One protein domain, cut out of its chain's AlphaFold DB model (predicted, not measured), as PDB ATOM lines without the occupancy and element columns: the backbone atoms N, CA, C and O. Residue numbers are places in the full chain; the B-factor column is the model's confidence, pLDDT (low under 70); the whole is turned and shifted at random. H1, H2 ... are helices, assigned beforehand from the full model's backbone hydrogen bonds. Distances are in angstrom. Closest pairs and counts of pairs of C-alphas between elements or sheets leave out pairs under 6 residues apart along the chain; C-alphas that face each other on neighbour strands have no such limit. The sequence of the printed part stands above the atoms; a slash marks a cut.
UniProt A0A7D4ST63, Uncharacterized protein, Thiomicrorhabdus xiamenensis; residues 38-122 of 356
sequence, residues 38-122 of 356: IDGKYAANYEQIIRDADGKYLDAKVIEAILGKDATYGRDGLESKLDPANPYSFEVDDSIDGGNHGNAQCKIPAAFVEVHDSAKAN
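Overview. This is residues 38 to 122 of the 356 residues of an uncharacterized protein of Thiomicrorhabdus xiamenensis (UniProt A0A7D4ST63). Four short helices, H1 to H4, follow one another in a curved row, each touching the next, and from the end of H4 a long stretch without a named element, residues 81 to 112, runs away in a wide loop to Gly 99 and folds back. It leads into H5, whose residues 117 to 122 stick out free of the rest. The printed part has 85 residues with five named helices, H1 H2 H3 H4 H5 along the chain, and no named strand; the class is all helix, though under half of the residues, 36 of 85, are in named elements. The whole is compact, with a radius of gyration of the C-alphas of 13.6 A, and flat in outline, spanning 40 by 38 by 18 A.

Arrangement. Start at Ile 38 and go on to H1, residues 46 to 52, then to H2, residues 60 to 67. These two touch and form a helical hairpin; look at Tyr 46 and Ile 66, whose C-alphas are their closest, 5.7 A apart. Their lines stand at a shallow tilt of 33 degrees, only just short of steep, and they run opposite ways. Next comes H3, residues 69 to 72, which only just touches H2, with 3 pairs of C-alphas within 8 A, and only at the corner; the closest are those of Glu 64 and Thr 72, 5.9 A apart. H4, residues 74 to 80, touches H3 only at the corner, the closest C-alphas being those of Ala 71 and Gly 77 at 4.0 A. H5, residues 113 to 122, is close to H1 but not clearly touching it: the closest C-alphas, of Glu 47 and Val 113, are 6.7 A apart, and the lines are about perpendicular at 88 degrees. H5 is apart from H2, H3 and H4. In H1, H2, H4 and H5 every O i to N i+4 pair is within hydrogen-bond range; H3 is too short for such a pair.

Along the chain. Find C-alpha 46 at (158.656, 169.263, 173.217); from there H1 runs 9.9 A to C-alpha 52. H2 covers 10.3 A from Ala 60 to Leu 67, and H3 covers 5.2 A from Lys 69 to Thr 72. H4 begins with C-alpha 74 at (146.025, 162.110, 189.045) and runs 10.1 A to Ser 80. H5, the longest helix, runs 14.3 A from Val 113 to C-alpha 122 at (148.996, 183.821, 157.820).

Size, cuts and confidence. Look for the two C-alphas farthest apart at Asp 54 and Gly 99, 40.1 A. The printed part has no cut. The link from H4 to H5, 32 residues, is long. Mean pLDDT of the printed part is 80.7, and residues 93 to 105 are under 70.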
ATOM      1  N   ILE A  38     162.300 172.256 180.888       82.19
ATOM      2  CA  ILE A  38     161.668 173.522 181.276       82.19
ATOM      3  C   ILE A  38     161.390 173.444 182.777       82.19
ATOM      4  O   ILE A  38     160.723 172.509 183.233       82.19
ATOM      5  N   ASP A  39     161.991 174.358 183.539       80.75
ATOM      6  CA  ASP A  39     161.937 174.431 185.005       80.75
ATOM      7  C   ASP A  39     162.222 173.106 185.726       80.75
ATOM      8  O   ASP A  39     161.709 172.819 186.807       80.75
ATOM      9  N   GLY A  40     163.041 172.244 185.111       83.56
ATOM     10  CA  GLY A  40     163.349 170.916 185.648       83.56
ATOM     11  C   GLY A  40     162.192 169.907 185.580       83.56
ATOM     12  O   GLY A  40     162.373 168.758 185.996       83.56
ATOM     13  N   LYS A  41     161.031 170.285 185.030       84.50
ATOM     14  CA  LYS A  41     159.811 169.464 184.994       84.50
ATOM     15  C   LYS A  41     159.551 168.859 183.615       84.50
ATOM     16  O   LYS A  41     159.560 167.630 183.496       84.50
ATOM     17  N   TYR A  42     159.399 169.698 182.592       89.94
ATOM     18  CA  TYR A  42     158.866 169.321 181.271       89.94
ATOM     19  C   TYR A  42     159.966 169.208 180.217       89.94
ATOM     20  O   TYR A  42     160.970 169.897 180.322       89.94
ATOM     21  N   ALA A  43     159.812 168.373 179.192       90.94
ATOM     22  CA  ALA A  43     160.818 168.229 178.136       90.94
ATOM     23  C   ALA A  43     161.025 169.550 177.366       90.94
ATOM     24  O   ALA A  43     160.086 170.064 176.759       90.94
ATOM     25  N   ALA A  44     162.249 170.090 177.343       92.00
ATOM     26  CA  ALA A  44     162.543 171.337 176.623       92.00
ATOM     27  C   ALA A  44     162.465 171.181 175.095       92.00
ATOM     28  O   ALA A  44     162.193 172.141 174.384       92.00
ATOM     29  N   ASN A  45     162.631 169.960 174.586       93.06
ATOM     30  CA  ASN A  45     162.516 169.621 173.168       93.06
ATOM     31  C   ASN A  45     161.091 169.199 172.752       93.06
ATOM     32  O   ASN A  45     160.941 168.436 171.795       93.06
ATOM     33  N   TYR A  46     160.052 169.652 173.462       93.12
ATOM     34  CA  TYR A  46     158.656 169.263 173.217       93.12
ATOM     35  C   TYR A  46     158.215 169.470 171.760       93.12
ATOM     36  O   TYR A  46     157.548 168.600 171.205       93.12
ATOM     37  N   GLU A  47     158.637 170.562 171.109       92.62
ATOM     38  CA  GLU A  47     158.313 170.816 169.700       92.62
ATOM     39  C   GLU A  47     158.806 169.688 168.790       92.62
ATOM     40  O   GLU A  47     158.066 169.216 167.930       92.62
ATOM     41  N   GLN A  48     160.037 169.214 169.007       93.75
ATOM     42  CA  GLN A  48     160.603 168.119 168.223       93.75
ATOM     43  C   GLN A  48     159.859 166.810 168.494       93.75
ATOM     44  O   GLN A  48     159.541 166.097 167.550       93.75
ATOM     45  N   ILE A  49     159.516 166.528 169.759       93.31
ATOM     46  CA  ILE A  49     158.733 165.338 170.133       93.31
ATOM     47  C   ILE A  49     157.391 165.318 169.384       93.31
ATOM     48  O   ILE A  49     156.975 164.273 168.886       93.31
ATOM     49  N   ILE A  50     156.723 166.469 169.266       93.00
ATOM     50  CA  ILE A  50     155.441 166.589 168.557       93.00
ATOM     51  C   ILE A  50     155.623 166.441 167.044       93.00
ATOM     52  O   ILE A  50     154.834 165.747 166.399       93.00
ATOM     53  N   ARG A  51     156.660 167.062 166.471       93.12
ATOM     54  CA  ARG A  51     156.968 166.953 165.036       93.12
ATOM     55  C   ARG A  51     157.330 165.516 164.645       93.12
ATOM     56  O   ARG A  51     156.824 165.023 163.642       93.12
ATOM     57  N   ASP A  52     158.105 164.815 165.470       94.38
ATOM     58  CA  ASP A  52     158.439 163.395 165.280       94.38
ATOM     59  C   ASP A  52     157.205 162.484 165.402       94.38
ATOM     60  O   ASP A  52     157.157 161.400 164.817       94.38
ATOM     61  N   ALA A  53     156.187 162.933 166.139       92.50
ATOM     62  CA  ALA A  53     154.900 162.264 166.271       92.50
ATOM     63  C   ALA A  53     153.879 162.654 165.187       92.50
ATOM     64  O   ALA A  53     152.701 162.319 165.339       92.50
ATOM     65  N   ASP A  54     154.305 163.324 164.109       91.69
ATOM     66  CA  ASP A  54     153.436 163.755 163.003       91.69
ATOM     67  C   ASP A  54     152.290 164.661 163.493       91.69
ATOM     68  O   ASP A  54     151.117 164.433 163.202       91.69
ATOM     69  N   GLY A  55     152.618 165.626 164.360       87.19
ATOM     70  CA  GLY A  55     151.658 166.621 164.849       87.19
ATOM     71  C   GLY A  55     150.666 166.100 165.891       87.19
ATOM     72  O   GLY A  55     149.745 166.811 166.282       87.19
ATOM     73  N   LYS A  56     150.830 164.874 166.404       87.75
ATOM     74  CA  LYS A  56     149.900 164.257 167.370       87.75
ATOM     75  C   LYS A  56     150.075 164.780 168.800       87.75
ATOM     76  O   LYS A  56     150.234 164.002 169.739       87.75
ATOM     77  N   TYR A  57     149.995 166.095 168.990       86.19
ATOM     78  CA  TYR A  57     150.155 166.736 170.298       86.19
ATOM     79  C   TYR A  57     149.090 166.313 171.328       86.19
ATOM     80  O   TYR A  57     149.325 166.478 172.515       86.19
ATOM     81  N   LEU A  58     147.956 165.719 170.936       86.56
ATOM     82  CA  LEU A  58     146.955 165.184 171.880       86.56
ATOM     83  C   LEU A  58     147.099 163.679 172.177       86.56
ATOM     84  O   LEU A  58     146.298 163.130 172.936       86.56
ATOM     85  N   ASP A  59     148.080 162.986 171.588       87.06
ATOM     86  CA  ASP A  59     148.302 161.565 171.869       87.06
ATOM     87  C   ASP A  59     148.872 161.372 173.282       87.06
ATOM     88  O   ASP A  59     149.830 162.032 173.685       87.06
ATOM     89  N   ALA A  60     148.302 160.431 174.037       84.88
ATOM     90  CA  ALA A  60     148.671 160.201 175.431       84.88
ATOM     91  C   ALA A  60     150.165 159.885 175.621       84.88
ATOM     92  O   ALA A  60     150.748 160.302 176.620       84.88
ATOM     93  N   LYS A  61     150.803 159.189 174.670       88.62
ATOM     94  CA  LYS A  61     152.236 158.866 174.757       88.62
ATOM     95  C   LYS A  61     153.109 160.081 174.472       88.62
ATOM     96  O   LYS A  61     154.180 160.198 175.058       88.62
ATOM     97  N   VAL A  62     152.661 160.968 173.583       89.75
ATOM     98  CA  VAL A  62     153.339 162.239 173.285       89.75
ATOM     99  C   VAL A  62     153.262 163.159 174.499       89.75
ATOM    100  O   VAL A  62     154.287 163.674 174.941       89.75
ATOM    101  N   ILE A  63     152.078 163.277 175.104       88.19
ATOM    102  CA  ILE A  63     151.873 164.046 176.337       88.19
ATOM    103  C   ILE A  63     152.753 163.493 177.465       88.19
ATOM    104  O   ILE A  63     153.487 164.259 178.081       88.19
ATOM    105  N   GLU A  64     152.748 162.177 177.705       89.56
ATOM    106  CA  GLU A  64     153.574 161.563 178.754       89.56
ATOM    107  C   GLU A  64     155.079 161.741 178.487       89.56
ATOM    108  O   GLU A  64     155.845 161.947 179.428       89.56
ATOM    109  N   ALA A  65     155.519 161.730 177.224       90.62
ATOM    110  CA  ALA A  65     156.913 161.998 176.865       90.62
ATOM    111  C   ALA A  65     157.339 163.449 177.156       90.62
ATOM    112  O   ALA A  65     158.505 163.692 177.467       90.62
ATOM    113  N   ILE A  66     156.407 164.403 177.070       89.62
ATOM    114  CA  ILE A  66     156.663 165.831 177.299       89.62
ATOM    115  C   ILE A  66     156.526 166.191 178.781       89.62
ATOM    116  O   ILE A  66     157.393 166.865 179.339       89.62
ATOM    117  N   LEU A  67     155.444 165.750 179.421       89.19
ATOM    118  CA  LEU A  67     155.108 166.108 180.800       89.19
ATOM    119  C   LEU A  67     155.743 165.179 181.833       89.19
ATOM    120  O   LEU A  67     155.991 165.583 182.967       89.19
ATOM    121  N   GLY A  68     156.020 163.937 181.450       85.88
ATOM    122  CA  GLY A  68     156.277 162.857 182.388       85.88
ATOM    123  C   GLY A  68     154.978 162.273 182.946       85.88
ATOM    124  O   GLY A  68     153.917 162.902 182.966       85.88
ATOM    125  N   LYS A  69     155.068 161.032 183.424       81.25
ATOM    126  CA  LYS A  69     153.919 160.254 183.901       81.25
ATOM    127  C   LYS A  69     153.167 160.934 185.046       81.25
ATOM    128  O   LYS A  69     151.942 160.995 185.021       81.25
ATOM    129  N   ASP A  70     153.893 161.491 186.008       76.50
ATOM    130  CA  ASP A  70     153.297 162.075 187.214       76.50
ATOM    131  C   ASP A  70     152.521 163.369 186.908       76.50
ATOM    132  O   ASP A  70     151.444 163.587 187.449       76.50
ATOM    133  N   ALA A  71     152.992 164.178 185.952       74.25
ATOM    134  CA  ALA A  71     152.295 165.388 185.502       74.25
ATOM    135  C   ALA A  71     151.194 165.113 184.457       74.25
ATOM    136  O   ALA A  71     150.470 166.019 184.055       74.25
ATOM    137  N   THR A  72     151.030 163.865 184.012       74.50
ATOM    138  CA  THR A  72     149.972 163.492 183.057       74.50
ATOM    139  C   THR A  72     148.711 162.993 183.768       74.50
ATOM    140  O   THR A  72     147.607 163.087 183.226       74.50
ATOM    141  N   TYR A  73     148.840 162.472 184.993       76.56
ATOM    142  CA  TYR A  73     147.775 161.728 185.665       76.56
ATOM    143  C   TYR A  73     147.544 162.181 187.112       76.56
ATOM    144  O   TYR A  73     148.416 162.730 187.775       76.56
ATOM    145  N   GLY A  74     146.349 161.890 187.634       74.88
ATOM    146  CA  GLY A  74     146.025 162.110 189.045       74.88
ATOM    147  C   GLY A  74     145.983 163.586 189.454       74.88
ATOM    148  O   GLY A  74     145.744 164.468 188.632       74.88
ATOM    149  N   ARG A  75     146.167 163.842 190.755       76.50
ATOM    150  CA  ARG A  75     146.144 165.199 191.326       76.50
ATOM    151  C   ARG A  75     147.320 166.039 190.832       76.50
ATOM    152  O   ARG A  75     147.109 167.179 190.444       76.50
ATOM    153  N   ASP A  76     148.509 165.453 190.777       76.12
ATOM    154  CA  ASP A  76     149.726 166.141 190.342       76.12
ATOM    155  C   ASP A  76     149.610 166.584 188.873       76.12
ATOM    156  O   ASP A  76     150.012 167.692 188.518       76.12
ATOM    157  N   GLY A  77     148.945 165.787 188.027       76.31
ATOM    158  CA  GLY A  77     148.589 166.201 186.674       76.31
ATOM    159  C   GLY A  77     147.608 167.376 186.620       76.31
ATOM    160  O   GLY A  77     147.788 168.269 185.795       76.31
ATOM    161  N   LEU A  78     146.608 167.428 187.508       74.38
ATOM    162  CA  LEU A  78     145.693 168.576 187.606       74.38
ATOM    163  C   LEU A  78     146.420 169.846 188.057       74.38
ATOM    164  O   LEU A  78     146.222 170.892 187.450       74.38
ATOM    165  N   GLU A  79     147.283 169.744 189.067       77.88
ATOM    166  CA  GLU A  79     148.103 170.864 189.543       77.88
ATOM    167  C   GLU A  79     149.065 171.347 188.449       77.88
ATOM    168  O   GLU A  79     149.200 172.548 188.232       77.88
ATOM    169  N   SER A  80     149.661 170.432 187.679       78.88
ATOM    170  CA  SER A  80     150.571 170.793 186.589       78.88
ATOM    171  C   SER A  80     149.901 171.570 185.452       78.88
ATOM    172  O   SER A  80     150.584 172.301 184.742       78.88
ATOM    173  N   LYS A  81     148.582 171.433 185.250       76.06
ATOM    174  CA  LYS A  81     147.853 172.232 184.247       76.06
ATOM    175  C   LYS A  81     147.804 173.710 184.618       76.06
ATOM    176  O   LYS A  81     147.637 174.532 183.724       76.06
ATOM    177  N   LEU A  82     147.959 174.025 185.902       78.00
ATOM    178  CA  LEU A  82     148.000 175.391 186.410       78.00
ATOM    179  C   LEU A  82     149.410 176.000 186.357       78.00
ATOM    180  O   LEU A  82     149.565 177.175 186.658       78.00
ATOM    181  N   ASP A  83     150.438 175.218 186.007       82.06
ATOM    182  CA  ASP A  83     151.814 175.700 185.867       82.06
ATOM    183  C   ASP A  83     151.987 176.397 184.503       82.06
ATOM    184  O   ASP A  83     151.917 175.714 183.474       82.06
ATOM    185  N   PRO A  84     152.245 177.718 184.439       80.69
ATOM    186  CA  PRO A  84     152.416 178.423 183.170       80.69
ATOM    187  C   PRO A  84     153.583 177.891 182.324       80.69
ATOM    188  O   PRO A  84     153.570 178.053 181.101       80.69
ATOM    189  N   ALA A  85     154.583 177.241 182.929       85.81
ATOM    190  CA  ALA A  85     155.714 176.658 182.210       85.81
ATOM    191  C   ALA A  85     155.366 175.325 181.519       85.81
ATOM    192  O   ALA A  85     156.120 174.846 180.667       85.81
ATOM    193  N   ASN A  86     154.224 174.716 181.856       88.69
ATOM    194  CA  ASN A  86     153.747 173.497 181.214       88.69
ATOM    195  C   ASN A  86     153.381 173.777 179.738       88.69
ATOM    196  O   ASN A  86     152.493 174.593 179.479       88.69
ATOM    197  N   PRO A  87     153.973 173.063 178.754       88.75
ATOM    198  CA  PRO A  87     153.663 173.252 177.332       88.75
ATOM    199  C   PRO A  87     152.187 173.046 176.950       88.75
ATOM    200  O   PRO A  87     151.757 173.521 175.899       88.75
ATOM    201  N   TYR A  88     151.421 172.337 177.782       86.56
ATOM    202  CA  TYR A  88     149.985 172.085 177.633       86.56
ATOM    203  C   TYR A  88     149.103 172.972 178.522       86.56
ATOM    204  O   TYR A  88     147.878 172.843 178.467       86.56
ATOM    205  N   SER A  89     149.690 173.845 179.342       84.69
ATOM    206  CA  SER A  89     148.916 174.784 180.148       84.69
ATOM    207  C   SER A  89     148.376 175.927 179.295       84.69
ATOM    208  O   SER A  89     149.052 176.454 178.404       84.69
ATOM    209  N   PHE A  90     147.139 176.302 179.605       80.12
ATOM    210  CA  PHE A  90     146.493 177.498 179.089       80.12
ATOM    211  C   PHE A  90     146.786 178.723 179.964       80.12
ATOM    212  O   PHE A  90     146.512 179.831 179.531       80.12
ATOM    213  N   GLU A  91     147.357 178.555 181.155       78.19
ATOM    214  CA  GLU A  91     147.628 179.660 182.077       78.19
ATOM    215  C   GLU A  91     148.808 180.516 181.585       78.19
ATOM    216  O   GLU A  91     149.762 180.014 180.963       78.19
ATOM    217  N   VAL A  92     148.773 181.818 181.867       73.06
ATOM    218  CA  VAL A  92     149.900 182.734 181.614       73.06
ATOM    219  C   VAL A  92     150.641 183.071 182.914       73.06
ATOM    220  O   VAL A  92     150.120 182.856 184.002       73.06
ATOM    221  N   ASP A  93     151.896 183.515 182.804       65.94
ATOM    222  CA  ASP A  93     152.755 183.848 183.960       65.94
ATOM    223  C   ASP A  93     152.564 185.305 184.427       65.94
ATOM    224  O   ASP A  93     153.018 185.691 185.499       65.94
ATOM    225  N   ASP A  94     151.877 186.135 183.631       58.28
ATOM    226  CA  ASP A  94     151.703 187.554 183.930       58.28
ATOM    227  C   ASP A  94     150.362 187.882 184.594       58.28
ATOM    228  O   ASP A  94     149.349 187.194 184.437       58.28
ATOM    229  N   SER A  95     150.376 188.965 185.365       59.19
ATOM    230  CA  SER A  95     149.211 189.808 185.553       59.19
ATOM    231  C   SER A  95     149.254 190.878 184.469       59.19
ATOM    232  O   SER A  95     150.147 191.723 184.418       59.19
ATOM    233  N   ILE A  96     148.260 190.845 183.598       59.03
ATOM    234  CA  ILE A  96     148.078 191.756 182.460       59.03
ATOM    235  C   ILE A  96     148.149 193.242 182.870       59.03
ATOM    236  O   ILE A  96     148.466 194.108 182.061       59.03
ATOM    237  N   ASP A  97     147.888 193.553 184.140       56.91
ATOM    238  CA  ASP A  97     147.908 194.897 184.720       56.91
ATOM    239  C   ASP A  97     149.022 195.123 185.768       56.91
ATOM    240  O   ASP A  97     149.075 196.172 186.423       56.91
ATOM    241  N   GLY A  98     149.930 194.162 185.960       53.12
ATOM    242  CA  GLY A  98     150.975 194.217 186.985       53.12
ATOM    243  C   GLY A  98     150.459 194.094 188.426       53.12
ATOM    244  O   GLY A  98     151.116 194.606 189.336       53.12
ATOM    245  N   GLY A  99     149.272 193.512 188.643       54.31
ATOM    246  CA  GLY A  99     148.772 193.081 189.956       54.31
ATOM    247  C   GLY A  99     149.423 191.781 190.464       54.31
ATOM    248  O   GLY A  99     150.167 191.117 189.754       54.31
ATOM    249  N   ASN A 100     149.143 191.383 191.707       50.56
ATOM    250  CA  ASN A 100     149.705 190.157 192.311       50.56
ATOM    251  C   ASN A 100     148.708 188.979 192.338       50.56
ATOM    252  O   ASN A 100     148.927 187.993 193.042       50.56
ATOM    253  N   HIS A 101     147.588 189.097 191.623       51.81
ATOM    254  CA  HIS A 101     146.474 188.150 191.647       51.81
ATOM    255  C   HIS A 101     146.199 187.655 190.221       51.81
ATOM    256  O   HIS A 101     146.264 188.452 189.292       51.81
ATOM    257  N   GLY A 102     145.968 186.341 190.079       52.66
ATOM    258  CA  GLY A 102     145.977 185.571 188.823       52.66
ATOM    259  C   GLY A 102     145.283 186.197 187.606       52.66
ATOM    260  O   GLY A 102     144.439 187.083 187.714       52.66
ATOM    261  N   ASN A 103     145.663 185.724 186.421       57.97
ATOM    262  CA  ASN A 103     145.112 186.191 185.152       57.97
ATOM    263  C   ASN A 103     143.815 185.459 184.786       57.97
ATOM    264  O   ASN A 103     143.667 184.264 184.998       57.97
ATOM    265  N   ALA A 104     142.875 186.178 184.166       59.25
ATOM    266  CA  ALA A 104     141.747 185.556 183.470       59.25
ATOM    267  C   ALA A 104     142.072 185.258 181.991       59.25
ATOM    268  O   ALA A 104     141.161 185.005 181.198       59.25
ATOM    269  N   GLN A 105     143.344 185.360 181.588       65.44
ATOM    270  CA  GLN A 105     143.770 185.123 180.214       65.44
ATOM    271  C   GLN A 105     144.241 183.695 180.021       65.44
ATOM    272  O   GLN A 105     145.017 183.157 180.799       65.44
ATOM    273  N   CYS A 106     143.827 183.137 178.890       73.44
ATOM    274  CA  CYS A 106     144.267 181.834 178.444       73.44
ATOM    275  C   CYS A 106     145.158 181.985 177.219       73.44
ATOM    276  O   CYS A 106     144.734 182.557 176.213       73.44
ATOM    277  N   LYS A 107     146.370 181.433 177.270       78.12
ATOM    278  CA  LYS A 107     147.198 181.258 176.076       78.12
ATOM    279  C   LYS A 107     146.808 179.990 175.333       78.12
ATOM    280  O   LYS A 107     146.381 178.996 175.918       78.12
ATOM    281  N   ILE A 108     147.028 180.006 174.023       82.00
ATOM    282  CA  ILE A 108     147.088 178.769 173.246       82.00
ATOM    283  C   ILE A 108     148.331 178.007 173.730       82.00
ATOM    284  O   ILE A 108     149.424 178.582 173.673       82.00
ATOM    285  N   PRO A 109     148.213 176.750 174.201       87.81
ATOM    286  CA  PRO A 109     149.358 176.046 174.755       87.81
ATOM    287  C   PRO A 109     150.481 175.909 173.723       87.81
ATOM    288  O   PRO A 109     150.235 175.727 172.527       87.81
ATOM    289  N   ALA A 110     151.730 175.996 174.178       89.38
ATOM    290  CA  ALA A 110     152.905 175.950 173.306       89.38
ATOM    291  C   ALA A 110     153.011 174.625 172.528       89.38
ATOM    292  O   ALA A 110     153.517 174.594 171.408       89.38
ATOM    293  N   ALA A 111     152.460 173.535 173.074       89.19
ATOM    294  CA  ALA A 111     152.397 172.230 172.420       89.19
ATOM    295  C   ALA A 111     151.547 172.210 171.128       89.19
ATOM    296  O   ALA A 111     151.640 171.269 170.344       89.19
ATOM    297  N   PHE A 112     150.730 173.231 170.859       89.75
ATOM    298  CA  PHE A 112     149.883 173.304 169.664       89.75
ATOM    299  C   PHE A 112     150.693 173.883 168.491       89.75
ATOM    300  O   PHE A 112     150.326 174.892 167.891       89.75
ATOM    301  N   VAL A 113     151.834 173.260 168.187       89.06
ATOM    302  CA  VAL A 113     152.867 173.795 167.279       89.06
ATOM    303  C   VAL A 113     152.333 174.134 165.886       89.06
ATOM    304  O   VAL A 113     152.682 175.169 165.333       89.06
ATOM    305  N   GLU A 114     151.420 173.324 165.343       87.88
ATOM    306  CA  GLU A 114     150.810 173.575 164.030       87.88
ATOM    307  C   GLU A 114     149.923 174.824 164.021       87.88
ATOM    308  O   GLU A 114     149.869 175.541 163.022       87.88
ATOM    309  N   VAL A 115     149.242 175.107 165.138       85.56
ATOM    310  CA  VAL A 115     148.418 176.312 165.287       85.56
ATOM    311  C   VAL A 115     149.312 177.546 165.264       85.56
ATOM    312  O   VAL A 115     149.014 178.493 164.537       85.56
ATOM    313  N   HIS A 116     150.427 177.517 165.996       88.56
ATOM    314  CA  HIS A 116     151.400 178.614 166.022       88.56
ATOM    315  C   HIS A 116     152.084 178.811 164.663       88.56
ATOM    316  O   HIS A 116     152.169 179.944 164.185       88.56
ATOM    317  N   ASP A 117     152.506 177.727 164.007       88.19
ATOM    318  CA  ASP A 117     153.103 177.767 162.666       88.19
ATOM    319  C   ASP A 117     152.117 178.362 161.643       88.19
ATOM    320  O   ASP A 117     152.471 179.262 160.874       88.19
ATOM    321  N   SER A 118     150.858 177.910 161.671       84.94
ATOM    322  CA  SER A 118     149.791 178.413 160.801       84.94
ATOM    323  C   SER A 118     149.477 179.884 161.067       84.94
ATOM    324  O   SER A 118     149.403 180.677 160.126       84.94
ATOM    325  N   ALA A 119     149.338 180.281 162.335       85.19
ATOM    326  CA  ALA A 119     149.101 181.672 162.701       85.19
ATOM    327  C   ALA A 119     150.237 182.562 162.184       85.19
ATOM    328  O   ALA A 119     149.985 183.514 161.450       85.19
ATOM    329  N   LYS A 120     151.497 182.203 162.458       85.56
ATOM    330  CA  LYS A 120     152.675 182.957 162.006       85.56
ATOM    331  C   LYS A 120     152.748 183.097 160.484       85.56
ATOM    332  O   LYS A 120     153.135 184.154 159.993       85.56
ATOM    333  N   ALA A 121     152.387 182.050 159.743       83.81
ATOM    334  CA  ALA A 121     152.400 182.072 158.284       83.81
ATOM    335  C   ALA A 121     151.312 182.981 157.681       83.81
ATOM    336  O   ALA A 121     151.510 183.509 156.588       83.81
ATOM    337  N   ASN A 122     150.184 183.165 158.375       76.81
ATOM    338  CA  ASN A 122     148.996 183.821 157.820       76.81
ATOM    339  C   ASN A 122     148.653 185.182 158.458       76.81
ATOM    340  O   ASN A 122     147.852 185.914 157.886       76.81
TER     341      ASN A 122